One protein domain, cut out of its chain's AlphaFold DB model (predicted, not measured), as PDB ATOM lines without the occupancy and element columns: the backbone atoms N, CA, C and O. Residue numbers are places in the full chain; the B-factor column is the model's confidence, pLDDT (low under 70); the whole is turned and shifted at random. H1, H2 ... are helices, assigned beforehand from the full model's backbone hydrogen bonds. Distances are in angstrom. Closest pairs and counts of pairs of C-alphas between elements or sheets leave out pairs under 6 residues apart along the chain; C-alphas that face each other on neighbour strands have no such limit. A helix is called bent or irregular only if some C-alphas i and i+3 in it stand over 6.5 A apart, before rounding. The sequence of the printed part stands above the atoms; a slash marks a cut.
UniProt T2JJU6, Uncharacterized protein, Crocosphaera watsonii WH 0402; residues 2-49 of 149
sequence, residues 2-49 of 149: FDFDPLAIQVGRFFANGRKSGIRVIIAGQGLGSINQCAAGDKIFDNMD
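What this domain is: This is residues 2 to 49 of the 149 residues of an uncharacterized protein of Crocosphaera watsonii WH 0402 (UniProt T2JJU6). One long, kinked helix, H1, has the short helix H3 side by side with its middle; from the end of H1, an extended stretch, residues 22 to 32, runs back to the small helix H2 near H3. The printed part has 48 residues with three named helices, in the order H1, H2, H3, and no named strand: all helix. It is compact, with a radius of gyration of the C-alphas of 10.1 A and spans of 28 by 20 by 15 A.

Where its parts are: H1, residues 5 to 21, is 23.2 A long and begins at C-alpha 5 (4.244, 31.429, -34.201). It has a kink of 43 degrees near residue 15 and is irregular: C-alphas 16 and 19 are 7.4 A apart. H3, residues 41 to 46, ends at C-alpha 46 (-12.568, 36.283, -29.723). H2 is residues 33 to 36.

How they stand to each other: H1 touches H3 with residues 11 to 16 alone; the closest C-alphas, of Gly 12 and Ile 44, are 5.1 A apart. They run the same way at a shallow tilt of 20 degrees. H2 and H3 are close but not clearly touching, the closest C-alphas, of Ile 35 and Gly 41, being 5.6 A apart. H1 and H2 are only just apart, at 8.4 A between their closest C-alphas. Every O i to N i+4 pair is within hydrogen-bond range in H3, and 10 of 13 in H1; H2 is too short for one.

The domain as a whole: The C-alphas farthest apart, of Ser 21 and Gly 33, are 28.6 A apart. The printed part has no cut. The link from H1 to H2 is long, that from H2 to H3 tight. Mean pLDDT of the printed part is 91.6, and no printed residue is under 70.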
ATOM      1  N   PHE A   2      -0.324  27.669 -38.828       85.00
ATOM      2  CA  PHE A   2      -0.465  28.142 -37.453       85.00
ATOM      3  C   PHE A   2       0.575  27.553 -36.484       85.00
ATOM      4  O   PHE A   2       0.741  28.089 -35.400       85.00
ATOM      5  N   ASP A   3       1.334  26.544 -36.921       85.25
ATOM      6  CA  ASP A   3       2.494  25.976 -36.213       85.25
ATOM      7  C   ASP A   3       3.741  26.884 -36.264       85.25
ATOM      8  O   ASP A   3       4.753  26.591 -35.636       85.25
ATOM      9  N   PHE A   4       3.698  27.972 -37.045       91.44
ATOM     10  CA  PHE A   4       4.756  28.979 -37.094       91.44
ATOM     11  C   PHE A   4       4.295  30.250 -36.375       91.44
ATOM     12  O   PHE A   4       3.580  31.084 -36.943       91.44
ATOM     13  N   ASP A   5       4.726  30.395 -35.121       92.44
ATOM     14  CA  ASP A   5       4.244  31.429 -34.201       92.44
ATOM     15  C   ASP A   5       4.284  32.859 -34.751       92.44
ATOM     16  O   ASP A   5       3.276  33.558 -34.612       92.44
ATOM     17  N   PRO A   6       5.357  33.333 -35.422       94.62
ATOM     18  CA  PRO A   6       5.384  34.705 -35.926       94.62
ATOM     19  C   PRO A   6       4.232  35.006 -36.891       94.62
ATOM     20  O   PRO A   6       3.608  36.067 -36.807       94.62
ATOM     21  N   LEU A   7       3.901  34.052 -37.767       92.06
ATOM     22  CA  LEU A   7       2.795  34.195 -38.708       92.06
ATOM     23  C   LEU A   7       1.442  34.112 -37.992       92.06
ATOM     24  O   LEU A   7       0.568  34.937 -38.258       92.06
ATOM     25  N   ALA A   8       1.274  33.171 -37.060       93.69
ATOM     26  CA  ALA A   8       0.050  33.056 -36.265       93.69
ATOM     27  C   ALA A   8      -0.234  34.351 -35.480       93.69
ATOM     28  O   ALA A   8      -1.344  34.886 -35.532       93.69
ATOM     29  N   ILE A   9       0.790  34.915 -34.831       94.94
ATOM     30  CA  ILE A   9       0.717  36.189 -34.102       94.94
ATOM     31  C   ILE A   9       0.311  37.332 -35.032       94.94
ATOM     32  O   ILE A   9      -0.526  38.158 -34.659       94.94
ATOM     33  N   GLN A  10       0.872  37.394 -36.241       93.88
ATOM     34  CA  GLN A  10       0.510  38.420 -37.216       93.88
ATOM     35  C   GLN A  10      -0.955  38.296 -37.658       93.88
ATOM     36  O   GLN A  10      -1.666  39.301 -37.681       93.88
ATOM     37  N   VAL A  11      -1.436  37.078 -37.927       93.00
ATOM     38  CA  VAL A  11      -2.855  36.825 -38.231       93.00
ATOM     39  C   VAL A  11      -3.744  37.269 -37.068       93.00
ATOM     40  O   VAL A  11      -4.694  38.020 -37.282       93.00
ATOM     41  N   GLY A  12      -3.402  36.913 -35.826       93.94
ATOM     42  CA  GLY A  12      -4.149  37.354 -34.642       93.94
ATOM     43  C   GLY A  12      -4.204  38.876 -34.480       93.94
ATOM     44  O   GLY A  12      -5.228  39.422 -34.072       93.94
ATOM     45  N   ARG A  13      -3.137  39.596 -34.851       93.62
ATOM     46  CA  ARG A  13      -3.142  41.070 -34.880       93.62
ATOM     47  C   ARG A  13      -4.109  41.620 -35.929       93.62
ATOM     48  O   ARG A  13      -4.773  42.615 -35.647       93.62
ATOM     49  N   PHE A  14      -4.223  40.987 -37.100       94.31
ATOM     50  CA  PHE A  14      -5.217  41.386 -38.101       94.31
ATOM     51  C   PHE A  14      -6.649  41.140 -37.628       94.31
ATOM     52  O   PHE A  14      -7.498  41.999 -37.847       94.31
ATOM     53  N   PHE A  15      -6.912  40.038 -36.924       93.69
ATOM     54  CA  PHE A  15      -8.221  39.796 -36.311       93.69
ATOM     55  C   PHE A  15      -8.584  40.867 -35.272       93.69
ATOM     56  O   PHE A  15      -9.673  41.430 -35.330       93.69
ATOM     57  N   ALA A  16      -7.656  41.212 -34.374       92.38
ATOM     58  CA  ALA A  16      -7.917  42.181 -33.308       92.38
ATOM     59  C   ALA A  16      -8.002  43.642 -33.799       92.38
ATOM     60  O   ALA A  16      -8.830  44.419 -33.327       92.38
ATOM     61  N   ASN A  17      -7.137  44.038 -34.743       92.88
ATOM     62  CA  ASN A  17      -6.963  45.449 -35.118       92.88
ATOM     63  C   ASN A  17      -7.379  45.770 -36.557       92.88
ATOM     64  O   ASN A  17      -7.683  46.924 -36.857       92.88
ATOM     65  N   GLY A  18      -7.415  44.781 -37.453       89.00
ATOM     66  CA  GLY A  18      -7.607  44.994 -38.889       89.00
ATOM     67  C   GLY A  18      -8.953  45.626 -39.237       89.00
ATOM     68  O   GLY A  18      -9.019  46.446 -40.153       89.00
ATOM     69  N   ARG A  19     -10.002  45.342 -38.454       86.38
ATOM     70  CA  ARG A  19     -11.344  45.908 -38.658       86.38
ATOM     71  C   ARG A  19     -11.336  47.443 -38.655       86.38
ATOM     72  O   ARG A  19     -12.030  48.047 -39.467       86.38
ATOM     73  N   LYS A  20     -10.517  48.074 -37.799       88.00
ATOM     74  CA  LYS A  20     -10.384  49.545 -37.718       88.00
ATOM     75  C   LYS A  20      -9.755  50.155 -38.973       88.00
ATOM     76  O   LYS A  20     -10.008  51.312 -39.277       88.00
ATOM     77  N   SER A  21      -8.982  49.365 -39.713       91.19
ATOM     78  CA  SER A  21      -8.333  49.756 -40.969       91.19
ATOM     79  C   SER A  21      -9.089  49.256 -42.207       91.19
ATOM     80  O   SER A  21      -8.527  49.241 -43.297       91.19
ATOM     81  N   GLY A  22     -10.338  48.792 -42.052       90.69
ATOM     82  CA  GLY A  22     -11.148  48.261 -43.154       90.69
ATOM     83  C   GLY A  22     -10.742  46.862 -43.641       90.69
ATOM     84  O   GLY A  22     -11.262  46.396 -44.652       90.69
ATOM     85  N   ILE A  23      -9.846  46.168 -42.934       92.56
ATOM     86  CA  ILE A  23      -9.383  44.827 -43.308       92.56
ATOM     87  C   ILE A  23     -10.404  43.782 -42.843       92.56
ATOM     88  O   ILE A  23     -10.857  43.792 -41.695       92.56
ATOM     89  N   ARG A  24     -10.732  42.839 -43.734       90.44
ATOM     90  CA  ARG A  24     -11.511  41.631 -43.432       90.44
ATOM     91  C   ARG A  24     -10.615  40.412 -43.573       90.44
ATOM     92  O   ARG A  24      -9.890  40.295 -44.557       90.44
ATOM     93  N   VAL A  25     -10.670  39.516 -42.596       92.25
ATOM     94  CA  VAL A  25      -9.855  38.299 -42.580       92.25
ATOM     95  C   VAL A  25     -10.773  37.093 -42.686       92.25
ATOM     96  O   VAL A  25     -11.755  36.995 -41.957       92.25
ATOM     97  N   ILE A  26     -10.441  36.180 -43.595       93.44
ATOM     98  CA  ILE A  26     -11.110  34.889 -43.747       93.44
ATOM     99  C   ILE A  26     -10.051  33.808 -43.562       93.44
ATOM    100  O   ILE A  26      -9.016  33.833 -44.229       93.44
ATOM    101  N   ILE A  27     -10.317  32.857 -42.668       91.81
ATOM    102  CA  ILE A  27      -9.524  31.634 -42.539       91.81
ATOM    103  C   ILE A  27     -10.356  30.484 -43.100       91.81
ATOM    104  O   ILE A  27     -11.442  30.201 -42.602       91.81
ATOM    105  N   ALA A  28      -9.829  29.811 -44.121       91.94
ATOM    106  CA  ALA A  28     -10.381  28.565 -44.637       91.94
ATOM    107  C   ALA A  28      -9.440  27.415 -44.261       91.94
ATOM    108  O   ALA A  28      -8.256  27.440 -44.598       91.94
ATOM    109  N   GLY A  29      -9.957  26.413 -43.551       89.12
ATOM    110  CA  GLY A  29      -9.178  25.280 -43.059       89.12
ATOM    111  C   GLY A  29     -10.032  24.028 -42.886       89.12
ATOM    112  O   GLY A  29     -11.255  24.078 -42.980       89.12
ATOM    113  N   GLN A  30      -9.376  22.892 -42.647       83.69
ATOM    114  CA  GLN A  30     -10.049  21.594 -42.490       83.69
ATOM    115  C   GLN A  30     -10.657  21.388 -41.095       83.69
ATOM    116  O   GLN A  30     -11.525  20.540 -40.916       83.69
ATOM    117  N   GLY A  31     -10.201  22.149 -40.102       86.19
ATOM    118  CA  GLY A  31     -10.705  22.080 -38.740       86.19
ATOM    119  C   GLY A  31     -10.020  23.085 -37.824       86.19
ATOM    120  O   GLY A  31      -9.124  23.817 -38.246       86.19
ATOM    121  N   LEU A  32     -10.445  23.107 -36.561       90.56
ATOM    122  CA  LEU A  32     -10.000  24.103 -35.583       90.56
ATOM    123  C   LEU A  32      -8.698  23.749 -34.864       90.56
ATOM    124  O   LEU A  32      -8.100  24.638 -34.273       90.56
ATOM    125  N   GLY A  33      -8.254  22.489 -34.897       89.25
ATOM    126  CA  GLY A  33      -7.185  21.986 -34.022       89.25
ATOM    127  C   GLY A  33      -5.912  22.840 -34.026       89.25
ATOM    128  O   GLY A  33      -5.482  23.301 -32.972       89.25
ATOM    129  N   SER A  34      -5.357  23.130 -35.207       88.56
ATOM    130  CA  SER A  34      -4.131  23.934 -35.327       88.56
ATOM    131  C   SER A  34      -4.324  25.409 -34.965       88.56
ATOM    132  O   SER A  34      -3.393  26.047 -34.490       88.56
ATOM    133  N   ILE A  35      -5.530  25.962 -35.140       91.69
ATOM    134  CA  ILE A  35      -5.852  27.337 -34.724       91.69
ATOM    135  C   ILE A  35      -6.021  27.391 -33.201       91.69
ATOM    136  O   ILE A  35      -5.579  28.340 -32.559       91.69
ATOM    137  N   ASN A  36      -6.631  26.361 -32.613       91.31
ATOM    138  CA  ASN A  36      -6.864  26.254 -31.176       91.31
ATOM    139  C   ASN A  36      -5.562  26.150 -30.375       91.31
ATOM    140  O   ASN A  36      -5.503  26.623 -29.249       91.31
ATOM    141  N   GLN A  37      -4.521  25.560 -30.962       90.75
ATOM    142  CA  GLN A  37      -3.235  25.326 -30.299       90.75
ATOM    143  C   GLN A  37      -2.172  26.392 -30.604       90.75
ATOM    144  O   GLN A  37      -1.073  26.319 -30.063       90.75
ATOM    145  N   CYS A  38      -2.456  27.374 -31.466       93.50
ATOM    146  CA  CYS A  38      -1.447  28.355 -31.869       93.50
ATOM    147  C   CYS A  38      -1.335  29.545 -30.910       93.50
ATOM    148  O   CYS A  38      -2.296  29.914 -30.231       93.50
ATOM    149  N   ALA A  39      -0.188  30.233 -30.955       94.81
ATOM    150  CA  ALA A  39       0.145  31.384 -30.107       94.81
ATOM    151  C   ALA A  39      -0.837  32.576 -30.178       94.81
ATOM    152  O   ALA A  39      -0.745  33.514 -29.386       94.81
ATOM    153  N   ALA A  40      -1.761  32.578 -31.141       95.25
ATOM    154  CA  ALA A  40      -2.742  33.638 -31.345       95.25
ATOM    155  C   ALA A  40      -4.201  33.164 -31.268       95.25
ATOM    156  O   ALA A  40      -5.091  33.945 -31.614       95.25
ATOM    157  N   GLY A  41      -4.446  31.924 -30.829       94.19
ATOM    158  CA  GLY A  41      -5.773  31.308 -30.806       94.19
ATOM    159  C   GLY A  41      -6.833  32.220 -30.190       94.19
ATOM    160  O   GLY A  41      -7.803  32.561 -30.861       94.19
ATOM    161  N   ASP A  42      -6.639  32.685 -28.955       93.81
ATOM    162  CA  ASP A  42      -7.591  33.572 -28.255       93.81
ATOM    163  C   ASP A  42      -7.950  34.811 -29.069       93.81
ATOM    164  O   ASP A  42      -9.116  35.025 -29.389       93.81
ATOM    165  N   LYS A  43      -6.951  35.535 -29.576       93.94
ATOM    166  CA  LYS A  43      -7.198  36.721 -30.408       93.94
ATOM    167  C   LYS A  43      -7.996  36.412 -31.669       93.94
ATOM    168  O   LYS A  43      -8.816  37.233 -32.071       93.94
ATOM    169  N   ILE A  44      -7.740  35.275 -32.311       94.75
ATOM    170  CA  ILE A  44      -8.461  34.871 -33.521       94.75
ATOM    171  C   ILE A  44      -9.916  34.535 -33.171       94.75
ATOM    172  O   ILE A  44     -10.837  35.034 -33.815       94.75
ATOM    173  N   PHE A  45     -10.126  33.707 -32.150       93.69
ATOM    174  CA  PHE A  45     -11.445  33.209 -31.771       93.69
ATOM    175  C   PHE A  45     -12.354  34.291 -31.183       93.69
ATOM    176  O   PHE A  45     -13.512  34.366 -31.597       93.69
ATOM    177  N   ASP A  46     -11.822  35.177 -30.341       91.94
ATOM    178  CA  ASP A  46     -12.568  36.283 -29.723       91.94
ATOM    179  C   ASP A  46     -13.040  37.331 -30.743       91.94
ATOM    180  O   ASP A  46     -13.961  38.096 -30.476       91.94
ATOM    181  N   ASN A  47     -12.405  37.387 -31.919       92.38
ATOM    182  CA  ASN A  47     -12.691  38.383 -32.957       92.38
ATOM    183  C   ASN A  47     -13.329  37.784 -34.223       92.38
ATOM    184  O   ASN A  47     -13.488  38.494 -35.220       92.38
ATOM    185  N   MET A  48     -13.677  36.493 -34.213       92.06
ATOM    186  CA  MET A  48     -14.424  35.858 -35.300       92.06
ATOM    187  C   MET A  48     -15.925  36.141 -35.159       92.06
ATOM    188  O   MET A  48     -16.579  35.529 -34.313       92.06
ATOM    189  N   ASP A  49     -16.465  36.983 -36.043       92.12
ATOM    190  CA  ASP A  49     -17.898  37.327 -36.062       92.12
ATOM    191  C   ASP A  49     -18.760  36.267 -36.764       92.12
ATOM    192  O   ASP A  49     -19.899  36.039 -36.380       92.12
TER     193      ASP A  49